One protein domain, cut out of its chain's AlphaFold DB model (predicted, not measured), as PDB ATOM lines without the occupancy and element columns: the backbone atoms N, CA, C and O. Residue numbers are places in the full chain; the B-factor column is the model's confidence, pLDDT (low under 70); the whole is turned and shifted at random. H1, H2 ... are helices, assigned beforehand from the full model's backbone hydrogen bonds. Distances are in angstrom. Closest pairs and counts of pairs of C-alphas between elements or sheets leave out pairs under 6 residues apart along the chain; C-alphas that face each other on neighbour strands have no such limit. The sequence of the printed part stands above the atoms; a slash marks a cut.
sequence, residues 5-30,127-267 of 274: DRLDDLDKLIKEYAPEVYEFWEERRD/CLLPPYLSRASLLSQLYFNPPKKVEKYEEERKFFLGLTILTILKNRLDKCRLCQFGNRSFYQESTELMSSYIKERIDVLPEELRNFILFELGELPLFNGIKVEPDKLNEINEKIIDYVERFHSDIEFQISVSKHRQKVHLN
ATOM      1  N   ASP A   5     272.188 307.199 355.140       46.69
ATOM      2  CA  ASP A   5     273.269 307.978 354.485       46.69
ATOM      3  C   ASP A   5     273.667 307.393 353.117       46.69
ATOM      4  O   ASP A   5     274.261 308.030 352.255       46.69
ATOM      5  N   ARG A   6     273.354 306.114 352.939       62.25
ATOM      6  CA  ARG A   6     273.701 305.265 351.802       62.25
ATOM      7  C   ARG A   6     272.748 305.411 350.617       62.25
ATOM      8  O   ARG A   6     273.039 304.944 349.514       62.25
ATOM      9  N   LEU A   7     271.604 306.019 350.872       70.81
ATOM     10  CA  LEU A   7     270.515 306.179 349.935       70.81
ATOM     11  C   LEU A   7     270.673 307.457 349.094       70.81
ATOM     12  O   LEU A   7     270.274 307.442 347.937       70.81
ATOM     13  N   ASP A   8     271.356 308.487 349.598       76.31
ATOM     14  CA  ASP A   8     271.615 309.739 348.867       76.31
ATOM     15  C   ASP A   8     272.477 309.534 347.610       76.31
ATOM     16  O   ASP A   8     272.201 310.107 346.555       76.31
ATOM     17  N   ASP A   9     273.493 308.668 347.687       81.75
ATOM     18  CA  ASP A   9     274.300 308.300 346.518       81.75
ATOM     19  C   ASP A   9     273.450 307.577 345.468       81.75
ATOM     20  O   ASP A   9     273.616 307.787 344.268       81.75
ATOM     21  N   LEU A  10     272.511 306.729 345.897       85.06
ATOM     22  CA  LEU A  10     271.610 306.052 344.972       85.06
ATOM     23  C   LEU A  10     270.677 307.058 344.275       85.06
ATOM     24  O   LEU A  10     270.543 306.997 343.054       85.06
ATOM     25  N   ASP A  11     270.113 308.021 345.011       84.94
ATOM     26  CA  ASP A  11     269.281 309.100 344.453       84.94
ATOM     27  C   ASP A  11     270.061 309.910 343.419       84.94
ATOM     28  O   ASP A  11     269.569 310.181 342.322       84.94
ATOM     29  N   LYS A  12     271.294 310.292 343.768       88.25
ATOM     30  CA  LYS A  12     272.180 311.058 342.894       88.25
ATOM     31  C   LYS A  12     272.502 310.288 341.616       88.25
ATOM     32  O   LYS A  12     272.419 310.864 340.535       88.25
ATOM     33  N   LEU A  13     272.832 309.001 341.729       90.81
ATOM     34  CA  LEU A  13     273.132 308.147 340.580       90.81
ATOM     35  C   LEU A  13     271.923 308.026 339.658       90.81
ATOM     36  O   LEU A  13     272.075 308.170 338.449       90.81
ATOM     37  N   ILE A  14     270.725 307.806 340.205       88.50
ATOM     38  CA  ILE A  14     269.508 307.683 339.394       88.50
ATOM     39  C   ILE A  14     269.212 308.999 338.668       88.50
ATOM     40  O   ILE A  14     268.976 308.974 337.464       88.50
ATOM     41  N   LYS A  15     269.309 310.146 339.355       87.88
ATOM     42  CA  LYS A  15     269.160 311.472 338.726       87.88
ATOM     43  C   LYS A  15     270.170 311.710 337.600       87.88
ATOM     44  O   LYS A  15     269.828 312.354 336.616       87.88
ATOM     45  N   GLU A  16     271.401 311.222 337.752       88.88
ATOM     46  CA  GLU A  16     272.474 311.402 336.765       88.88
ATOM     47  C   GLU A  16     272.336 310.451 335.564       88.88
ATOM     48  O   GLU A  16     272.491 310.876 334.422       88.88
ATOM     49  N   TYR A  17     272.046 309.170 335.803       88.75
ATOM     50  CA  TYR A  17     272.117 308.116 334.785       88.75
ATOM     51  C   TYR A  17     270.775 307.807 334.102       88.75
ATOM     52  O   TYR A  17     270.733 307.459 332.916       88.75
ATOM     53  N   ALA A  18     269.676 307.889 334.850       85.62
ATOM     54  CA  ALA A  18     268.342 307.531 334.379       85.62
ATOM     55  C   ALA A  18     267.270 308.410 335.052       85.62
ATOM     56  O   ALA A  18     266.440 307.913 335.821       85.62
ATOM     57  N   PRO A  19     267.282 309.732 334.807       85.38
ATOM     58  CA  PRO A  19     266.320 310.652 335.410       85.38
ATOM     59  C   PRO A  19     264.864 310.280 335.093       85.38
ATOM     60  O   PRO A  19     263.976 310.566 335.889       85.38
ATOM     61  N   GLU A  20     264.607 309.589 333.983       81.62
ATOM     62  CA  GLU A  20     263.272 309.137 333.587       81.62
ATOM     63  C   GLU A  20     262.678 308.046 334.490       81.62
ATOM     64  O   GLU A  20     261.466 307.834 334.476       81.62
ATOM     65  N   VAL A  21     263.504 307.358 335.292       78.69
ATOM     66  CA  VAL A  21     263.015 306.427 336.324       78.69
ATOM     67  C   VAL A  21     262.941 307.076 337.708       78.69
ATOM     68  O   VAL A  21     262.526 306.415 338.662       78.69
ATOM     69  N   TYR A  22     263.340 308.350 337.834       77.06
ATOM     70  CA  TYR A  22     263.442 309.032 339.123       77.06
ATOM     71  C   TYR A  22     262.097 309.064 339.873       77.06
ATOM     72  O   TYR A  22     262.034 308.725 341.053       77.06
ATOM     73  N   GLU A  23     261.011 309.391 339.171       67.44
ATOM     74  CA  GLU A  23     259.677 309.551 339.767       67.44
ATOM     75  C   GLU A  23     259.118 308.242 340.347       67.44
ATOM     76  O   GLU A  23     258.455 308.248 341.379       67.44
ATOM     77  N   PHE A  24     259.435 307.099 339.734       66.06
ATOM     78  CA  PHE A  24     258.886 305.800 340.139       66.06
ATOM     79  C   PHE A  24     259.721 305.101 341.215       66.06
ATOM     80  O   PHE A  24     259.217 304.225 341.920       66.06
ATOM     81  N   TRP A  25     261.003 305.455 341.367       67.00
ATOM     82  CA  TRP A  25     261.822 304.889 342.446       67.00
ATOM     83  C   TRP A  25     261.715 305.708 343.755       67.00
ATOM     84  O   TRP A  25     261.934 305.139 344.829       67.00
ATOM     85  N   GLU A  26     261.323 306.994 343.688       52.62
ATOM     86  CA  GLU A  26     261.138 307.901 344.839       52.62
ATOM     87  C   GLU A  26     259.947 307.524 345.745       52.62
ATOM     88  O   GLU A  26     259.899 307.960 346.898       52.62
ATOM     89  N   GLU A  27     259.050 306.623 345.315       50.66
ATOM     90  CA  GLU A  27     257.991 306.015 346.146       50.66
ATOM     91  C   GLU A  27     258.554 305.049 347.220       50.66
ATOM     92  O   GLU A  27     258.132 303.906 347.401       50.66
ATOM     93  N   ARG A  28     259.539 305.521 347.986       48.00
ATOM     94  CA  ARG A  28     260.302 304.837 349.038       48.00
ATOM     95  C   ARG A  28     259.467 304.302 350.208       48.00
ATOM     96  O   ARG A  28     260.062 303.807 351.167       48.00
ATOM     97  N   ARG A  29     258.136 304.403 350.199       50.59
ATOM     98  CA  ARG A  29     257.262 303.911 351.278       50.59
ATOM     99  C   ARG A  29     255.933 303.453 350.703       50.59
ATOM    100  O   ARG A  29     255.036 304.264 350.490       50.59
ATOM    101  N   ASP A  30     255.801 302.149 350.499       50.84
ATOM    102  CA  ASP A  30     254.501 301.562 350.218       50.84
ATOM    103  C   ASP A  30     253.622 301.739 351.469       50.84
ATOM    104  O   ASP A  30     253.816 301.089 352.498       50.84
ATOM    105  N   CYS A 127     260.260 290.830 352.843       66.44
ATOM    106  CA  CYS A 127     260.510 292.019 352.037       66.44
ATOM    107  C   CYS A 127     261.967 292.017 351.549       66.44
ATOM    108  O   CYS A 127     262.908 292.141 352.331       66.44
ATOM    109  N   LEU A 128     262.156 291.886 350.235       67.88
ATOM    110  CA  LEU A 128     263.476 291.911 349.590       67.88
ATOM    111  C   LEU A 128     263.949 293.328 349.247       67.88
ATOM    112  O   LEU A 128     265.056 293.502 348.738       67.88
ATOM    113  N   LEU A 129     263.142 294.344 349.567       70.75
ATOM    114  CA  LEU A 129     263.462 295.754 349.368       70.75
ATOM    115  C   LEU A 129     264.813 296.140 350.004       70.75
ATOM    116  O   LEU A 129     265.700 296.561 349.263       70.75
ATOM    117  N   PRO A 130     265.033 295.983 351.323       69.88
ATOM    118  CA  PRO A 130     266.298 296.376 351.940       69.88
ATOM    119  C   PRO A 130     267.536 295.634 351.422       69.88
ATOM    120  O   PRO A 130     268.541 296.309 351.210       69.88
ATOM    121  N   PRO A 131     267.523 294.309 351.166       77.00
ATOM    122  CA  PRO A 131     268.656 293.646 350.522       77.00
ATOM    123  C   PRO A 131     269.025 294.257 349.160       77.00
ATOM    124  O   PRO A 131     270.204 294.511 348.905       77.00
ATOM    125  N   TYR A 132     268.039 294.530 348.294       84.81
ATOM    126  CA  TYR A 132     268.294 295.168 346.998       84.81
ATOM    127  C   TYR A 132     268.778 296.616 347.156       84.81
ATOM    128  O   TYR A 132     269.731 297.004 346.485       84.81
ATOM    129  N   LEU A 133     268.191 297.399 348.070       80.88
ATOM    130  CA  LEU A 133     268.624 298.778 348.335       80.88
ATOM    131  C   LEU A 133     270.036 298.846 348.926       80.88
ATOM    132  O   LEU A 133     270.835 299.683 348.515       80.88
ATOM    133  N   SER A 134     270.367 297.948 349.854       82.44
ATOM    134  CA  SER A 134     271.711 297.841 350.426       82.44
ATOM    135  C   SER A 134     272.740 297.514 349.342       82.44
ATOM    136  O   SER A 134     273.770 298.181 349.255       82.44
ATOM    137  N   ARG A 135     272.433 296.556 348.452       90.00
ATOM    138  CA  ARG A 135     273.282 296.246 347.290       90.00
ATOM    139  C   ARG A 135     273.432 297.453 346.366       90.00
ATOM    140  O   ARG A 135     274.557 297.799 346.018       90.00
ATOM    141  N   ALA A 136     272.323 298.082 345.977       90.00
ATOM    142  CA  ALA A 136     272.331 299.244 345.091       90.00
ATOM    143  C   ALA A 136     273.195 300.374 345.669       90.00
ATOM    144  O   ALA A 136     274.010 300.954 344.963       90.00
ATOM    145  N   SER A 137     273.085 300.619 346.973       86.44
ATOM    146  CA  SER A 137     273.910 301.598 347.675       86.44
ATOM    147  C   SER A 137     275.401 301.232 347.718       86.44
ATOM    148  O   SER A 137     276.275 302.082 347.565       86.44
ATOM    149  N   LEU A 138     275.733 299.960 347.941       89.31
ATOM    150  CA  LEU A 138     277.130 299.524 347.922       89.31
ATOM    151  C   LEU A 138     277.753 299.700 346.530       89.31
ATOM    152  O   LEU A 138     278.909 300.098 346.416       89.31
ATOM    153  N   LEU A 139     276.985 299.456 345.469       92.88
ATOM    154  CA  LEU A 139     277.453 299.632 344.095       92.88
ATOM    155  C   LEU A 139     277.429 301.099 343.632       92.88
ATOM    156  O   LEU A 139     278.275 301.480 342.822       92.88
ATOM    157  N   SER A 140     276.551 301.952 344.170       91.44
ATOM    158  CA  SER A 140     276.602 303.397 343.902       91.44
ATOM    159  C   SER A 140     277.872 304.039 344.473       91.44
ATOM    160  O   SER A 140     278.428 304.946 343.854       91.44
ATOM    161  N   GLN A 141     278.419 303.508 345.574       89.56
ATOM    162  CA  GLN A 141     279.744 303.914 346.059       89.56
ATOM    163  C   GLN A 141     280.832 303.627 345.028       89.56
ATOM    164  O   GLN A 141     281.688 304.479 344.807       89.56
ATOM    165  N   LEU A 142     280.778 302.475 344.348       91.62
ATOM    166  CA  LEU A 142     281.708 302.204 343.255       91.62
ATOM    167  C   LEU A 142     281.520 303.222 342.134       91.62
ATOM    168  O   LEU A 142     282.516 303.701 341.609       91.62
ATOM    169  N   TYR A 143     280.289 303.611 341.791       92.88
ATOM    170  CA  TYR A 143     280.023 304.581 340.719       92.88
ATOM    171  C   TYR A 143     280.747 305.914 340.963       92.88
ATOM    172  O   TYR A 143     281.501 306.360 340.090       92.88
ATOM    173  N   PHE A 144     280.604 306.502 342.157       90.81
ATOM    174  CA  PHE A 144     281.208 307.799 342.490       90.81
ATOM    175  C   PHE A 144     282.658 307.715 342.981       90.81
ATOM    176  O   PHE A 144     283.490 308.531 342.587       90.81
ATOM    177  N   ASN A 145     282.967 306.743 343.839       88.62
ATOM    178  CA  ASN A 145     284.211 306.659 344.603       88.62
ATOM    179  C   ASN A 145     284.805 305.236 344.550       88.62
ATOM    180  O   ASN A 145     284.886 304.561 345.581       88.62
ATOM    181  N   PRO A 146     285.230 304.746 343.370       88.06
ATOM    182  CA  PRO A 146     285.776 303.400 343.264       88.06
ATOM    183  C   PRO A 146     287.117 303.293 344.017       88.06
ATOM    184  O   PRO A 146     287.941 304.208 343.922       88.06
ATOM    185  N   PRO A 147     287.390 302.164 344.698       84.38
ATOM    186  CA  PRO A 147     288.651 301.935 345.410       84.38
ATOM    187  C   PRO A 147     289.892 302.018 344.513       84.38
ATOM    188  O   PRO A 147     290.945 302.492 344.934       84.38
ATOM    189  N   LYS A 148     289.756 301.581 343.257       83.00
ATOM    190  CA  LYS A 148     290.765 301.713 342.205       83.00
ATOM    191  C   LYS A 148     290.132 302.437 341.022       83.00
ATOM    192  O   LYS A 148     289.169 301.937 340.439       83.00
ATOM    193  N   LYS A 149     290.670 303.609 340.683       74.56
ATOM    194  CA  LYS A 149     290.251 304.396 339.519       74.56
ATOM    195  C   LYS A 149     291.017 303.948 338.277       74.56
ATOM    196  O   LYS A 149     292.232 303.782 338.331       74.56
ATOM    197  N   VAL A 150     290.299 303.801 337.167       79.50
ATOM    198  CA  VAL A 150     290.875 303.629 335.830       79.50
ATOM    199  C   VAL A 150     290.309 304.745 334.962       79.50
ATOM    200  O   VAL A 150     289.231 304.605 334.395       79.50
ATOM    201  N   GLU A 151     291.004 305.887 334.929       83.06
ATOM    202  CA  GLU A 151     290.526 307.117 334.267       83.06
ATOM    203  C   GLU A 151     290.184 306.892 332.791       83.06
ATOM    204  O   GLU A 151     289.215 307.450 332.288       83.06
ATOM    205  N   LYS A 152     290.937 306.013 332.117       87.88
ATOM    206  CA  LYS A 152     290.738 305.679 330.703       87.88
ATOM    207  C   LYS A 152     289.334 305.142 330.388       87.88
ATOM    208  O   LYS A 152     288.864 305.370 329.284       87.88
ATOM    209  N   TYR A 153     288.702 304.440 331.328       89.56
ATOM    210  CA  TYR A 153     287.429 303.743 331.111       89.56
ATOM    211  C   TYR A 153     286.329 304.233 332.061       89.56
ATOM    212  O   TYR A 153     285.469 303.467 332.508       89.56
ATOM    213  N   GLU A 154     286.404 305.499 332.484       91.50
ATOM    214  CA  GLU A 154     285.486 306.024 333.492       91.50
ATOM    215  C   GLU A 154     284.030 306.030 333.005       91.50
ATOM    216  O   GLU A 154     283.135 305.686 333.784       91.50
ATOM    217  N   GLU A 155     283.787 306.394 331.744       93.19
ATOM    218  CA  GLU A 155     282.438 306.492 331.184       93.19
ATOM    219  C   GLU A 155     281.789 305.112 331.036       93.19
ATOM    220  O   GLU A 155     280.654 304.909 331.466       93.19
ATOM    221  N   GLU A 156     282.530 304.136 330.522       95.12
ATOM    222  CA  GLU A 156     282.102 302.750 330.349       95.12
ATOM    223  C   GLU A 156     281.826 302.085 331.691       95.12
ATOM    224  O   GLU A 156     280.817 301.401 331.862       95.12
ATOM    225  N   ARG A 157     282.682 302.339 332.684       94.75
ATOM    226  CA  ARG A 157     282.489 301.852 334.050       94.75
ATOM    227  C   ARG A 157     281.252 302.466 334.700       94.75
ATOM    228  O   ARG A 157     280.492 301.753 335.358       94.75
ATOM    229  N   LYS A 158     281.028 303.773 334.527       94.50
ATOM    230  CA  LYS A 158     279.801 304.439 334.993       94.50
ATOM    231  C   LYS A 158     278.576 303.879 334.286       94.50
ATOM    232  O   LYS A 158     277.596 303.568 334.954       94.50
ATOM    233  N   PHE A 159     278.642 303.671 332.975       95.12
ATOM    234  CA  PHE A 159     277.563 303.056 332.213       95.12
ATOM    235  C   PHE A 159     277.232 301.649 332.720       95.12
ATOM    236  O   PHE A 159     276.073 301.360 333.014       95.12
ATOM    237  N   PHE A 160     278.255 300.811 332.892       95.88
ATOM    238  CA  PHE A 160     278.142 299.458 333.425       95.88
ATOM    239  C   PHE A 160     277.448 299.454 334.799       95.88
ATOM    240  O   PHE A 160     276.492 298.709 335.034       95.88
ATOM    241  N   LEU A 161     277.908 300.312 335.715       95.75
ATOM    242  CA  LEU A 161     277.354 300.411 337.064       95.75
ATOM    243  C   LEU A 161     275.935 300.979 337.053       95.75
ATOM    244  O   LEU A 161     275.066 300.427 337.720       95.75
ATOM    245  N   GLY A 162     275.670 302.025 336.271       95.19
ATOM    246  CA  GLY A 162     274.337 302.607 336.128       95.19
ATOM    247  C   GLY A 162     273.317 301.581 335.637       95.19
ATOM    248  O   GLY A 162     272.251 301.416 336.232       95.19
ATOM    249  N   LEU A 163     273.685 300.805 334.618       95.94
ATOM    250  CA  LEU A 163     272.861 299.723 334.095       95.94
ATOM    251  C   LEU A 163     272.639 298.599 335.119       95.94
ATOM    252  O   LEU A 163     271.530 298.070 335.248       95.94
ATOM    253  N   THR A 164     273.677 298.254 335.882       96.50
ATOM    254  CA  THR A 164     273.572 297.285 336.980       96.50
ATOM    255  C   THR A 164     272.580 297.769 338.039       96.50
ATOM    256  O   THR A 164     271.711 297.006 338.455       96.50
ATOM    257  N   ILE A 165     272.652 299.041 338.446       94.31
ATOM    258  CA  ILE A 165     271.718 299.630 339.414       94.31
ATOM    259  C   ILE A 165     270.283 299.597 338.887       94.31
ATOM    260  O   ILE A 165     269.386 299.173 339.617       94.31
ATOM    261  N   LEU A 166     270.052 299.965 337.622       93.12
ATOM    262  CA  LEU A 166     268.725 299.831 337.013       93.12
ATOM    263  C   LEU A 166     268.232 298.384 337.062       93.12
ATOM    264  O   LEU A 166     267.080 298.133 337.410       93.12
ATOM    265  N   THR A 167     269.109 297.424 336.784       94.62
ATOM    266  CA  THR A 167     268.750 296.006 336.853       94.62
ATOM    267  C   THR A 167     268.392 295.571 338.273       94.62
ATOM    268  O   THR A 167     267.389 294.889 338.460       94.62
ATOM    269  N   ILE A 168     269.128 296.026 339.288       92.50
ATOM    270  CA  ILE A 168     268.822 295.764 340.703       92.50
ATOM    271  C   ILE A 168     267.436 296.294 341.070       92.50
ATOM    272  O   ILE A 168     266.646 295.591 341.703       92.50
ATOM    273  N   LEU A 169     267.118 297.522 340.654       88.81
ATOM    274  CA  LEU A 169     265.812 298.132 340.895       88.81
ATOM    275  C   LEU A 169     264.696 297.371 340.171       88.81
ATOM    276  O   LEU A 169     263.663 297.088 340.775       88.81
ATOM    277  N   LYS A 170     264.915 296.957 338.920       91.00
ATOM    278  CA  LYS A 170     263.951 296.142 338.176       91.00
ATOM    279  C   LYS A 170     263.746 294.782 338.836       91.00
ATOM    280  O   LYS A 170     262.604 294.375 339.027       91.00
ATOM    281  N   ASN A 171     264.824 294.092 339.211       89.38
ATOM    282  CA  ASN A 171     264.767 292.785 339.871       89.38
ATOM    283  C   ASN A 171     264.009 292.881 341.199       89.38
ATOM    284  O   ASN A 171     263.164 292.031 341.485       89.38
ATOM    285  N   ARG A 172     264.221 293.966 341.956       85.44
ATOM    286  CA  ARG A 172     263.413 294.304 343.131       85.44
ATOM    287  C   ARG A 172     261.927 294.410 342.780       85.44
ATOM    288  O   ARG A 172     261.135 293.733 343.428       85.44
ATOM    289  N   LEU A 173     261.534 295.224 341.796       82.62
ATOM    290  CA  LEU A 173     260.120 295.396 341.410       82.62
ATOM    291  C   LEU A 173     259.477 294.064 340.983       82.62
ATOM    292  O   LEU A 173     258.376 293.727 341.423       82.62
ATOM    293  N   ASP A 174     260.222 293.258 340.226       83.81
ATOM    294  CA  ASP A 174     259.839 291.917 339.779       83.81
ATOM    295  C   ASP A 174     259.531 290.953 340.925       83.81
ATOM    296  O   ASP A 174     258.712 290.040 340.772       83.81
ATOM    297  N   LYS A 175     260.218 291.122 342.059       82.69
ATOM    298  CA  LYS A 175     259.931 290.381 343.285       82.69
ATOM    299  C   LYS A 175     258.790 291.053 344.056       82.69
ATOM    300  O   LYS A 175     257.847 290.378 344.455       82.69
ATOM    301  N   CYS A 176     258.806 292.376 344.217       76.38
ATOM    302  CA  CYS A 176     257.776 293.124 344.947       76.38
ATOM    303  C   CYS A 176     256.360 292.905 344.389       76.38
ATOM    304  O   CYS A 176     255.426 292.783 345.177       76.38
ATOM    305  N   ARG A 177     256.185 292.726 343.071       76.31
ATOM    306  CA  ARG A 177     254.873 292.375 342.481       76.31
ATOM    307  C   ARG A 177     254.300 291.039 342.981       76.31
ATOM    308  O   ARG A 177     253.095 290.812 342.894       76.31
ATOM    309  N   LEU A 178     255.153 290.142 343.484       73.38
ATOM    310  CA  LEU A 178     254.764 288.846 344.053       73.38
ATOM    311  C   LEU A 178     254.446 288.942 345.553       73.38
ATOM    312  O   LEU A 178     253.885 288.003 346.123       73.38
ATOM    313  N   CYS A 179     254.783 290.065 346.196       71.12
ATOM    314  CA  CYS A 179     254.451 290.316 347.589       71.12
ATOM    315  C   CYS A 179     252.926 290.374 347.754       71.12
ATOM    316  O   CYS A 179     252.213 291.036 346.999       71.12
ATOM    317  N   GLN A 180     252.404 289.682 348.765       65.25
ATOM    318  CA  GLN A 180     250.971 289.711 349.076       65.25
ATOM    319  C   GLN A 180     250.510 291.043 349.690       65.25
ATOM    320  O   GLN A 180     249.311 291.297 349.742       65.25
ATOM    321  N   PHE A 181     251.450 291.872 350.146       65.38
ATOM    322  CA  PHE A 181     251.193 293.153 350.811       65.38
ATOM    323  C   PHE A 181     251.444 294.370 349.911       65.38
ATOM    324  O   PHE A 181     251.095 295.485 350.295       65.38
ATOM    325  N   GLY A 182     252.047 294.160 348.739       66.88
ATOM    326  CA  GLY A 182     252.419 295.226 347.819       66.88
ATOM    327  C   GLY A 182     251.308 295.604 346.839       66.88
ATOM    328  O   GLY A 182     250.462 294.775 346.481       66.88
ATOM    329  N   ASN A 183     251.344 296.842 346.342       74.31
ATOM    330  CA  ASN A 183     250.480 297.292 345.250       74.31
ATOM    331  C   ASN A 183     250.858 296.627 343.908       74.31
ATOM    332  O   ASN A 183     251.736 297.087 343.177       74.31
ATOM    333  N   ARG A 184     250.187 295.519 343.570       74.31
ATOM    334  CA  ARG A 184     250.527 294.696 342.397       74.31
ATOM    335  C   ARG A 184     250.468 295.440 341.063       74.31
ATOM    336  O   ARG A 184     251.341 295.195 340.236       74.31
ATOM    337  N   SER A 185     249.473 296.305 340.846       78.69
ATOM    338  CA  SER A 185     249.337 297.031 339.574       78.69
ATOM    339  C   SER A 185     250.476 298.026 339.391       78.69
ATOM    340  O   SER A 185     251.133 298.007 338.355       78.69
ATOM    341  N   PHE A 186     250.794 298.791 340.439       80.75
ATOM    342  CA  PHE A 186     251.935 299.706 340.432       80.75
ATOM    343  C   PHE A 186     253.252 298.978 340.133       80.75
ATOM    344  O   PHE A 186     254.012 299.387 339.253       80.75
ATOM    345  N   TYR A 187     253.523 297.869 340.835       78.94
ATOM    346  CA  TYR A 187     254.755 297.112 340.613       78.94
ATOM    347  C   TYR A 187     254.811 296.498 339.215       78.94
ATOM    348  O   TYR A 187     255.898 296.409 338.645       78.94
ATOM    349  N   GLN A 188     253.676 296.083 338.649       82.81
ATOM    350  CA  GLN A 188     253.620 295.570 337.285       82.81
ATOM    351  C   GLN A 188     253.968 296.658 336.261       82.81
ATOM    352  O   GLN A 188     254.903 296.463 335.485       82.81
ATOM    353  N   GLU A 189     253.293 297.806 336.312       85.19
ATOM    354  CA  GLU A 189     253.546 298.942 335.413       85.19
ATOM    355  C   GLU A 189     255.002 299.421 335.513       85.19
ATOM    356  O   GLU A 189     255.699 299.552 334.506       85.19
ATOM    357  N   SER A 190     255.506 299.574 336.740       84.75
ATOM    358  CA  SER A 190     256.891 299.986 336.994       84.75
ATOM    359  C   SER A 190     257.907 298.974 336.454       84.75
ATOM    360  O   SER A 190     258.948 299.353 335.917       84.75
ATOM    361  N   THR A 191     257.617 297.673 336.570       87.12
ATOM    362  CA  THR A 191     258.482 296.606 336.041       87.12
ATOM    363  C   THR A 191     258.533 296.635 334.516       87.12
ATOM    364  O   THR A 191     259.613 296.486 333.938       87.12
ATOM    365  N   GLU A 192     257.385 296.807 333.858       88.81
ATOM    366  CA  GLU A 192     257.289 296.884 332.397       88.81
ATOM    367  C   GLU A 192     258.063 298.100 331.870       88.81
ATOM    368  O   GLU A 192     258.900 297.960 330.970       88.81
ATOM    369  N   LEU A 193     257.883 299.258 332.511       87.75
ATOM    370  CA  LEU A 193     258.598 300.488 332.186       87.75
ATOM    371  C   LEU A 193     260.120 300.336 332.371       87.75
ATOM    372  O   LEU A 193     260.885 300.582 331.436       87.75
ATOM    373  N   MET A 194     260.572 299.852 333.537       89.25
ATOM    374  CA  MET A 194     261.999 299.599 333.785       89.25
ATOM    375  C   MET A 194     262.594 298.598 332.792       89.25
ATOM    376  O   MET A 194     263.731 298.766 332.352       89.25
ATOM    377  N   SER A 195     261.837 297.564 332.418       91.75
ATOM    378  CA  SER A 195     262.295 296.567 331.448       91.75
ATOM    379  C   SER A 195     262.524 297.185 330.069       91.75
ATOM    380  O   SER A 195     263.498 296.825 329.407       91.75
ATOM    381  N   SER A 196     261.688 298.143 329.653       90.44
ATOM    382  CA  SER A 196     261.905 298.906 328.417       90.44
ATOM    383  C   SER A 196     263.197 299.723 328.483       90.44
ATOM    384  O   SER A 196     264.053 299.599 327.606       90.44
ATOM    385  N   TYR A 197     263.397 300.481 329.566       90.00
ATOM    386  CA  TYR A 197     264.586 301.321 329.736       90.00
ATOM    387  C   TYR A 197     265.894 300.535 329.828       90.00
ATOM    388  O   TYR A 197     266.923 301.001 329.334       90.00
ATOM    389  N   ILE A 198     265.870 299.351 330.447       92.88
ATOM    390  CA  ILE A 198     267.016 298.439 330.472       92.88
ATOM    391  C   ILE A 198     267.262 297.885 329.073       92.88
ATOM    392  O   ILE A 198     268.399 297.919 328.609       92.88
ATOM    393  N   LYS A 199     266.218 297.423 328.371       92.50
ATOM    394  CA  LYS A 199     266.337 296.858 327.017       92.50
ATOM    395  C   LYS A 199     267.055 297.812 326.062       92.50
ATOM    396  O   LYS A 199     267.944 297.384 325.337       92.50
ATOM    397  N   GLU A 200     266.728 299.100 326.104       89.12
ATOM    398  CA  GLU A 200     267.358 300.136 325.271       89.12
ATOM    399  C   GLU A 200     268.849 300.384 325.564       89.12
ATOM    400  O   GLU A 200     269.524 301.044 324.765       89.12
ATOM    401  N   ARG A 201     269.344 299.889 326.703       91.44
ATOM    402  CA  ARG A 201     270.718 300.040 327.200       91.44
ATOM    403  C   ARG A 201     271.518 298.734 327.169       91.44
ATOM    404  O   ARG A 201     272.676 298.742 327.562       91.44
ATOM    405  N   ILE A 202     270.927 297.619 326.736       93.75
ATOM    406  CA  ILE A 202     271.616 296.314 326.675       93.75
ATOM    407  C   ILE A 202     271.542 295.635 325.316       93.75
ATOM    408  O   ILE A 202     272.139 294.578 325.129       93.75
ATOM    409  N   ASP A 203     270.745 296.158 324.392       89.06
ATOM    410  CA  ASP A 203     270.355 295.438 323.186       89.06
ATOM    411  C   ASP A 203     271.533 295.052 322.291       89.06
ATOM    412  O   ASP A 203     271.494 293.980 321.684       89.06
ATOM    413  N   VAL A 204     272.587 295.870 322.261       91.31
ATOM    414  CA  VAL A 204     273.798 295.606 321.474       91.31
ATOM    415  C   VAL A 204     274.965 295.089 322.318       91.31
ATOM    416  O   VAL A 204     276.023 294.805 321.766       91.31
ATOM    417  N   LEU A 205     274.781 294.906 323.632       95.31
ATOM    418  CA  LEU A 205     275.818 294.335 324.489       95.31
ATOM    419  C   LEU A 205     275.991 292.820 324.249       95.31
ATOM    420  O   LEU A 205     274.991 292.106 324.087       95.31
ATOM    421  N   PRO A 206     277.234 292.304 324.310       96.31
ATOM    422  CA  PRO A 206     277.528 290.878 324.263       96.31
ATOM    423  C   PRO A 206     276.788 290.092 325.344       96.31
ATOM    424  O   PRO A 206     276.596 290.563 326.464       96.31
ATOM    425  N   GLU A 207     276.399 288.858 325.024       95.75
ATOM    426  CA  GLU A 207     275.626 288.006 325.932       95.75
ATOM    427  C   GLU A 207     276.333 287.758 327.268       95.75
ATOM    428  O   GLU A 207     275.696 287.842 328.311       95.75
ATOM    429  N   GLU A 208     277.647 287.528 327.247       96.38
ATOM    430  CA  GLU A 208     278.455 287.334 328.455       96.38
ATOM    431  C   GLU A 208     278.364 288.544 329.398       96.38
ATOM    432  O   GLU A 208     278.048 288.398 330.578       96.38
ATOM    433  N   LEU A 209     278.539 289.754 328.856       96.06
ATOM    434  CA  LEU A 209     278.424 291.000 329.611       96.06
ATOM    435  C   LEU A 209     277.000 291.211 330.146       96.06
ATOM    436  O   LEU A 209     276.819 291.597 331.303       96.06
ATOM    437  N   ARG A 210     275.979 290.924 329.329       95.50
ATOM    438  CA  ARG A 210     274.578 290.992 329.769       95.50
ATOM    439  C   ARG A 210     274.306 290.025 330.906       95.50
ATOM    440  O   ARG A 210     273.675 290.421 331.877       95.50
ATOM    441  N   ASN A 211     274.772 288.786 330.810       95.38
ATOM    442  CA  ASN A 211     274.520 287.784 331.837       95.38
ATOM    443  C   ASN A 211     275.159 288.186 333.166       95.38
ATOM    444  O   ASN A 211     274.494 288.137 334.204       95.38
ATOM    445  N   PHE A 212     276.390 288.699 333.113       96.44
ATOM    446  CA  PHE A 212     277.072 289.203 334.295       96.44
ATOM    447  C   PHE A 212     276.312 290.371 334.950       96.44
ATOM    448  O   PHE A 212     276.083 290.373 336.158       96.44
ATOM    449  N   ILE A 213     275.843 291.347 334.166       96.06
ATOM    450  CA  ILE A 213     275.088 292.494 334.698       96.06
ATOM    451  C   ILE A 213     273.713 292.066 335.231       96.06
ATOM    452  O   ILE A 213     273.327 292.464 336.332       96.06
ATOM    453  N   LEU A 214     272.963 291.275 334.460       93.50
ATOM    454  CA  LEU A 214     271.548 291.011 334.720       93.50
ATOM    455  C   LEU A 214     271.312 289.940 335.789       93.50
ATOM    456  O   LEU A 214     270.383 290.077 336.590       93.50
ATOM    457  N   PHE A 215     272.126 288.882 335.784       91.69
ATOM    458  CA  PHE A 215     271.884 287.677 336.582       91.69
ATOM    459  C   PHE A 215     272.918 287.458 337.682       91.69
ATOM    460  O   PHE A 215     272.587 286.863 338.702       91.69
ATOM    461  N   GLU A 216     274.144 287.955 337.519       94.44
ATOM    462  CA  GLU A 216     275.181 287.802 338.541       94.44
ATOM    463  C   GLU A 216     275.233 289.019 339.468       94.44
ATOM    464  O   GLU A 216     274.901 288.930 340.652       94.44
ATOM    465  N   LEU A 217     275.619 290.183 338.947       95.25
ATOM    466  CA  LEU A 217     275.821 291.387 339.750       95.25
ATOM    467  C   LEU A 217     274.496 292.053 340.151       95.25
ATOM    468  O   LEU A 217     274.355 292.531 341.284       95.25
ATOM    469  N   GLY A 218     273.521 292.047 339.240       94.19
ATOM    470  CA  GLY A 218     272.219 292.688 339.410       94.19
ATOM    471  C   GLY A 218     271.224 291.939 340.301       94.19
ATOM    472  O   GLY A 218     270.129 292.444 340.555       94.19
ATOM    473  N   GLU A 219     271.568 290.746 340.785       92.38
ATOM    474  CA  GLU A 219     270.643 289.855 341.490       92.38
ATOM    475  C   GLU A 219     271.193 289.445 342.872       92.38
ATOM    476  O   GLU A 219     272.398 289.494 343.121       92.38
ATOM    477  N   LEU A 220     270.322 289.122 343.835       86.88
ATOM    478  CA  LEU A 220     270.720 288.709 345.189       86.88
ATOM    479  C   LEU A 220     271.335 287.299 345.185       86.88
ATOM    480  O   LEU A 220     270.944 286.479 344.356       86.88
ATOM    481  N   PRO A 221     272.200 286.948 346.160       85.06
ATOM    482  CA  PRO A 221     272.769 285.597 346.254       85.06
ATOM    483  C   PRO A 221     271.713 284.508 346.396       85.06
ATOM    484  O   PRO A 221     271.841 283.420 345.850       85.06
ATOM    485  N   LEU A 222     270.608 284.852 347.056       77.00
ATOM    486  CA  LEU A 222     269.436 283.998 347.186       77.00
ATOM    487  C   LEU A 222     268.786 283.621 345.839       77.00
ATOM    488  O   LEU A 222     268.049 282.644 345.754       77.00
ATOM    489  N   PHE A 223     269.048 284.396 344.790       83.31
ATOM    490  CA  PHE A 223     268.590 284.164 343.424       83.31
ATOM    491  C   PHE A 223     269.778 283.910 342.480       83.31
ATOM    492  O   PHE A 223     269.722 284.273 341.310       83.31
ATOM    493  N   ASN A 224     270.840 283.277 342.993       83.50
ATOM    494  CA  ASN A 224     272.069 282.916 342.273       83.50
ATOM    495  C   ASN A 224     272.951 284.094 341.823       83.50
ATOM    496  O   ASN A 224     273.864 283.899 341.024       83.50
ATOM    497  N   GLY A 225     272.723 285.298 342.346       89.94
ATOM    498  CA  GLY A 225     273.629 286.421 342.128       89.94
ATOM    499  C   GLY A 225     274.912 286.336 342.964       89.94
ATOM    500  O   GLY A 225     275.052 285.523 343.879       89.94
ATOM    501  N   ILE A 226     275.867 287.226 342.707       91.44
ATOM    502  CA  ILE A 226     277.129 287.270 343.461       91.44
ATOM    503  C   ILE A 226     276.958 288.023 344.776       91.44
ATOM    504  O   ILE A 226     276.272 289.038 344.834       91.44
ATOM    505  N   LYS A 227     277.616 287.596 345.851       88.81
ATOM    506  CA  LYS A 227     277.547 288.295 347.143       88.81
ATOM    507  C   LYS A 227     278.248 289.661 347.078       88.81
ATOM    508  O   LYS A 227     279.425 289.731 346.747       88.81
ATOM    509  N   VAL A 228     277.522 290.736 347.403       88.75
ATOM    510  CA  VAL A 228     278.038 292.118 347.438       88.75
ATOM    511  C   VAL A 228     278.056 292.612 348.879       88.75
ATOM    512  O   VAL A 228     277.008 292.896 349.455       88.75
ATOM    513  N   GLU A 229     279.252 292.703 349.453       87.00
ATOM    514  CA  GLU A 229     279.496 293.119 350.837       87.00
ATOM    515  C   GLU A 229     280.625 294.159 350.895       87.00
ATOM    516  O   GLU A 229     281.449 294.205 349.976       87.00
ATOM    517  N   PRO A 230     280.685 295.011 351.938       85.25
ATOM    518  CA  PRO A 230     281.693 296.071 352.040       85.25
ATOM    519  C   PRO A 230     283.144 295.589 351.889       85.25
ATOM    520  O   PRO A 230     283.939 296.234 351.213       85.25
ATOM    521  N   ASP A 231     283.485 294.446 352.480       87.44
ATOM    522  CA  ASP A 231     284.810 293.815 352.421       87.44
ATOM    523  C   ASP A 231     285.123 293.182 351.052       87.44
ATOM    524  O   ASP A 231     286.285 292.945 350.724       87.44
ATOM    525  N   LYS A 232     284.097 292.966 350.221       89.69
ATOM    526  CA  LYS A 232     284.196 292.422 348.861       89.69
ATOM    527  C   LYS A 232     284.184 293.482 347.760       89.69
ATOM    528  O   LYS A 232     284.382 293.143 346.595       89.69
ATOM    529  N   LEU A 233     284.002 294.760 348.097       90.00
ATOM    530  CA  LEU A 233     283.888 295.837 347.105       90.00
ATOM    531  C   LEU A 233     285.120 295.985 346.208       90.00
ATOM    532  O   LEU A 233     284.965 296.268 345.023       90.00
ATOM    533  N   ASN A 234     286.325 295.762 346.737       90.81
ATOM    534  CA  ASN A 234     287.550 295.814 345.935       90.81
ATOM    535  C   ASN A 234     287.570 294.711 344.868       90.81
ATOM    536  O   ASN A 234     287.796 295.007 343.699       90.81
ATOM    537  N   GLU A 235     287.259 293.471 345.257       93.62
ATOM    538  CA  GLU A 235     287.189 292.314 344.351       93.62
ATOM    539  C   GLU A 235     286.128 292.533 343.260       93.62
ATOM    540  O   GLU A 235     286.353 292.266 342.081       93.62
ATOM    541  N   ILE A 236     284.968 293.072 343.645       94.56
ATOM    542  CA  ILE A 236     283.888 293.401 342.709       94.56
ATOM    543  C   ILE A 236     284.330 294.500 341.742       94.56
ATOM    544  O   ILE A 236     284.107 294.375 340.541       94.56
ATOM    545  N   ASN A 237     284.979 295.558 342.232       94.38
ATOM    546  CA  ASN A 237     285.475 296.641 341.386       94.38
ATOM    547  C   ASN A 237     286.525 296.148 340.378       94.38
ATOM    548  O   ASN A 237     286.506 296.583 339.233       94.38
ATOM    549  N   GLU A 238     287.406 295.227 340.772       94.25
ATOM    550  CA  GLU A 238     288.372 294.603 339.860       94.25
ATOM    551  C   GLU A 238     287.686 293.785 338.765       94.25
ATOM    552  O   GLU A 238     288.021 293.953 337.595       94.25
ATOM    553  N   LYS A 239     286.671 292.981 339.111       95.06
ATOM    554  CA  LYS A 239     285.855 292.263 338.118       95.06
ATOM    555  C   LYS A 239     285.161 293.225 337.154       95.06
ATOM    556  O   LYS A 239     285.163 292.994 335.954       95.06
ATOM    557  N   ILE A 240     284.593 294.321 337.659       95.56
ATOM    558  CA  ILE A 240     283.952 295.338 336.811       95.56
ATOM    559  C   ILE A 240     284.963 295.955 335.844       95.56
ATOM    560  O   ILE A 240     284.653 296.100 334.667       95.56
ATOM    561  N   ILE A 241     286.161 296.301 336.324       94.56
ATOM    562  CA  ILE A 241     287.230 296.836 335.474       94.56
ATOM    563  C   ILE A 241     287.601 295.826 334.384       94.56
ATOM    564  O   ILE A 241     287.658 296.218 333.226       94.56
ATOM    565  N   ASP A 242     287.773 294.547 334.720       95.56
ATOM    566  CA  ASP A 242     288.093 293.496 333.745       95.56
ATOM    567  C   ASP A 242     287.025 293.380 332.641       95.56
ATOM    568  O   ASP A 242     287.346 293.422 331.453       95.56
ATOM    569  N   TYR A 243     285.739 293.347 333.009       96.81
ATOM    570  CA  TYR A 243     284.640 293.347 332.035       96.81
ATOM    571  C   TYR A 243     284.625 294.613 331.172       96.81
ATOM    572  O   TYR A 243     284.416 294.533 329.961       96.81
ATOM    573  N   VAL A 244     284.844 295.779 331.777       95.62
ATOM    574  CA  VAL A 244     284.879 297.058 331.059       95.62
ATOM    575  C   VAL A 244     286.053 297.108 330.082       95.62
ATOM    576  O   VAL A 244     285.870 297.534 328.948       95.62
ATOM    577  N   GLU A 245     287.235 296.644 330.482       95.19
ATOM    578  CA  GLU A 245     288.418 296.585 329.621       95.19
ATOM    579  C   GLU A 245     288.216 295.604 328.463       95.19
ATOM    580  O   GLU A 245     288.516 295.928 327.311       95.19
ATOM    581  N   ARG A 246     287.662 294.425 328.757       96.81
ATOM    582  CA  ARG A 246     287.431 293.361 327.778       96.81
ATOM    583  C   ARG A 246     286.366 293.716 326.741       96.81
ATOM    584  O   ARG A 246     286.536 293.370 325.575       96.81
ATOM    585  N   PHE A 247     285.293 294.393 327.150       96.81
ATOM    586  CA  PHE A 247     284.146 294.737 326.297       96.81
ATOM    587  C   PHE A 247     284.046 296.236 325.988       96.81
ATOM    588  O   PHE A 247     282.976 296.731 325.638       96.81
ATOM    589  N   HIS A 248     285.149 296.976 326.115       95.25
ATOM    590  CA  HIS A 248     285.173 298.435 325.993       95.25
ATOM    591  C   HIS A 248     284.481 298.947 324.722       95.25
ATOM    592  O   HIS A 248     283.595 299.790 324.820       95.25
ATOM    593  N   SER A 249     284.826 298.410 323.547       95.75
ATOM    594  CA  SER A 249     284.249 298.869 322.276       95.75
ATOM    595  C   SER A 249     282.744 298.606 322.170       95.75
ATOM    596  O   SER A 249     282.018 299.424 321.609       95.75
ATOM    597  N   ASP A 250     282.257 297.498 322.732       96.69
ATOM    598  CA  ASP A 250     280.825 297.190 322.752       96.69
ATOM    599  C   ASP A 250     280.064 298.132 323.694       96.69
ATOM    600  O   ASP A 250     278.974 298.607 323.365       96.69
ATOM    601  N   ILE A 251     280.652 298.437 324.856       96.56
ATOM    602  CA  ILE A 251     280.080 299.380 325.823       96.56
ATOM    603  C   ILE A 251     280.058 300.795 325.236       96.56
ATOM    604  O   ILE A 251     279.024 301.460 325.296       96.56
ATOM    605  N   GLU A 252     281.156 301.245 324.629       95.88
ATOM    606  CA  GLU A 252     281.248 302.547 323.958       95.88
ATOM    607  C   GLU A 252     280.183 302.675 322.857       95.88
ATOM    608  O   GLU A 252     279.457 303.675 322.777       95.88
ATOM    609  N   PHE A 253     280.023 301.627 322.045       95.81
ATOM    610  CA  PHE A 253     278.997 301.588 321.013       95.81
ATOM    611  C   PHE A 253     277.584 301.667 321.607       95.81
ATOM    612  O   PHE A 253     276.778 302.489 321.160       95.81
ATOM    613  N   GLN A 254     277.285 300.889 322.652       95.38
ATOM    614  CA  GLN A 254     275.993 300.943 323.341       95.38
ATOM    615  C   GLN A 254     275.718 302.333 323.936       95.38
ATOM    616  O   GLN A 254     274.603 302.836 323.788       95.38
ATOM    617  N   ILE A 255     276.713 302.984 324.550       94.31
ATOM    618  CA  ILE A 255     276.594 304.358 325.067       94.31
ATOM    619  C   ILE A 255     276.200 305.318 323.940       94.31
ATOM    620  O   ILE A 255     275.268 306.114 324.097       94.31
ATOM    621  N   SER A 256     276.877 305.233 322.790       93.44
ATOM    622  CA  SER A 256     276.579 306.057 321.614       93.44
ATOM    623  C   SER A 256     275.147 305.839 321.107       93.44
ATOM    624  O   SER A 256     274.401 306.804 320.894       93.44
ATOM    625  N   VAL A 257     274.716 304.576 321.004       91.88
ATOM    626  CA  VAL A 257     273.347 304.202 320.616       91.88
ATOM    627  C   VAL A 257     272.319 304.766 321.601       91.88
ATOM    628  O   VAL A 257     271.334 305.379 321.176       91.88
ATOM    629  N   SER A 258     272.544 304.620 322.909       87.56
ATOM    630  CA  SER A 258     271.631 305.121 323.941       87.56
ATOM    631  C   SER A 258     271.520 306.652 323.917       87.56
ATOM    632  O   SER A 258     270.404 307.176 323.935       87.56
ATOM    633  N   LYS A 259     272.637 307.380 323.765       86.75
ATOM    634  CA  LYS A 259     272.628 308.850 323.605       86.75
ATOM    635  C   LYS A 259     271.858 309.284 322.355       86.75
ATOM    636  O   LYS A 259     271.098 310.254 322.395       86.75
ATOM    637  N   HIS A 260     272.024 308.567 321.241       85.81
ATOM    638  CA  HIS A 260     271.291 308.858 320.010       85.81
ATOM    639  C   HIS A 260     269.777 308.670 320.187       85.81
ATOM    640  O   HIS A 260     269.004 309.555 319.815       85.81
ATOM    641  N   ARG A 261     269.348 307.566 320.813       82.94
ATOM    642  CA  ARG A 261     267.930 307.288 321.108       82.94
ATOM    643  C   ARG A 261     267.302 308.357 321.994       82.94
ATOM    644  O   ARG A 261     266.241 308.870 321.647       82.94
ATOM    645  N   GLN A 262     267.984 308.754 323.069       77.50
ATOM    646  CA  GLN A 262     267.520 309.827 323.954       77.50
ATOM    647  C   GLN A 262     267.321 311.142 323.193       77.50
ATOM    648  O   GLN A 262     266.280 311.787 323.320       77.50
ATOM    649  N   LYS A 263     268.276 311.514 322.330       81.00
ATOM    650  CA  LYS A 263     268.171 312.723 321.503       81.00
ATOM    651  C   LYS A 263     266.981 312.668 320.539       81.00
ATOM    652  O   LYS A 263     266.281 313.663 320.376       81.00
ATOM    653  N   VAL A 264     266.746 311.521 319.899       79.56
ATOM    654  CA  VAL A 264     265.589 311.329 319.009       79.56
ATOM    655  C   VAL A 264     264.278 311.441 319.790       79.56
ATOM    656  O   VAL A 264     263.364 312.123 319.328       79.56
ATOM    657  N   HIS A 265     264.196 310.833 320.974       73.06
ATOM    658  CA  HIS A 265     262.999 310.868 321.812       73.06
ATOM    659  C   HIS A 265     262.657 312.295 322.271       73.06
ATOM    660  O   HIS A 265     261.503 312.711 322.165       73.06
ATOM    661  N   LEU A 266     263.652 313.074 322.714       72.00
ATOM    662  CA  LEU A 266     263.465 314.479 323.102       72.00
ATOM    663  C   LEU A 266     262.951 315.326 321.928       72.00
ATOM    664  O   LEU A 266     261.939 316.014 322.054       72.00
ATOM    665  N   ASN A 267     263.566 315.187 320.751       73.81
ATOM    666  CA  ASN A 267     263.145 315.915 319.550       73.81
ATOM    667  C   ASN A 267     261.704 315.575 319.120       73.81
ATOM    668  O   ASN A 267     260.986 316.437 318.610       73.81
TER     669      ASN A 267
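What this domain is: This is residues 5 to 30 and 127 to 267 of the 274 residues of an uncharacterized protein of Candidatus Lokiarchaeota archaeon (UniProt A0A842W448). A long helix, H4, runs through the middle of the domain, with H3 and H5 alongside it on either side as an antiparallel row of three. H1 and H2 cover one face of this row, H6 and H7 pack across H4 on the other, and H8 packs on H4 at residues 153 to 160 and on the end of H5 at residues 200 to 202, its far end reaching away from the body. The printed part has 167 residues with eight named helices, H1 to H8 in chain order, and no named strand; the class is all helix, with mostly crossed packing. The whole is compact, with a radius of gyration of the C-alphas of 15.3 A and spans of 45 by 45 by 29 A.

Where its parts are: H1, residues 7 to 17, begins at C-alpha 7 (270.515, 306.179, 349.935), and H2 is residues 19 to 25. After the cut come H3, residues 129 to 144, 22.5 A long, and H4, residues 151 to 176, 37.2 A long, from C-alpha 151 at (290.526, 307.117, 334.267), with a kink of 27 degrees near residue 158. H5, residues 184 to 202, is 26.4 A long, H6 is residues 207 to 217, and H7, residues 230 to 246, is 25.1 A long. H8, residues 248 to 267, is 28.8 A long and ends at C-alpha 267 (263.145, 315.915, 319.550).

How they stand to each other: H4 is the hub, touching six helices. It forms helical hairpins with H3, at a shallow tilt of 8 degrees with C-alphas 136 and 165 closest at 5.7 A, and with H5, at 25 degrees with C-alphas 173 and 187 closest at 5.7 A. H1 touches H4 at residues 159 to 162 alone; the closest C-alphas, 17 and 162, are 6.1 A apart. H2 touches H1, C-alphas 14 and 22 being closest at 6.2 A. H6 touches H4 at a steep tilt of 61 degrees, with C-alphas 164 and 213 closest at 5.5 A. H7 touches H4 at residues 153 to 160 of H4 alone, the closest C-alphas, 157 and 244, being 6.1 A apart, and H8 touches H4 at the same residues of H4 alone, the closest C-alphas, 156 and 251, being 6.0 A apart. H3 and H5 are apart. Every O i to N i+4 pair is within hydrogen-bond range in H1 and H8, but 1 of 3 in H2, with 3 of 4 O i to N i+3 pairs, 11 of 12 in H3, 20 of 22 in H4, 14 of 15 in H5, 6 of 7 in H6 and 11 of 13 in H7.

The domain as a whole: The C-alphas farthest apart, of Lys 152 and Gln 180, are 46.6 A apart. Residues 31 to 126 are not printed, and C-alphas 30 and 127 are 11.4 A apart across the cut. The link from H6 to H7, residues 218 to 229, is long. The mean pLDDT of the printed part is 85.7; 16 residues are under 70, among them 23 to 30 and 180 to 182.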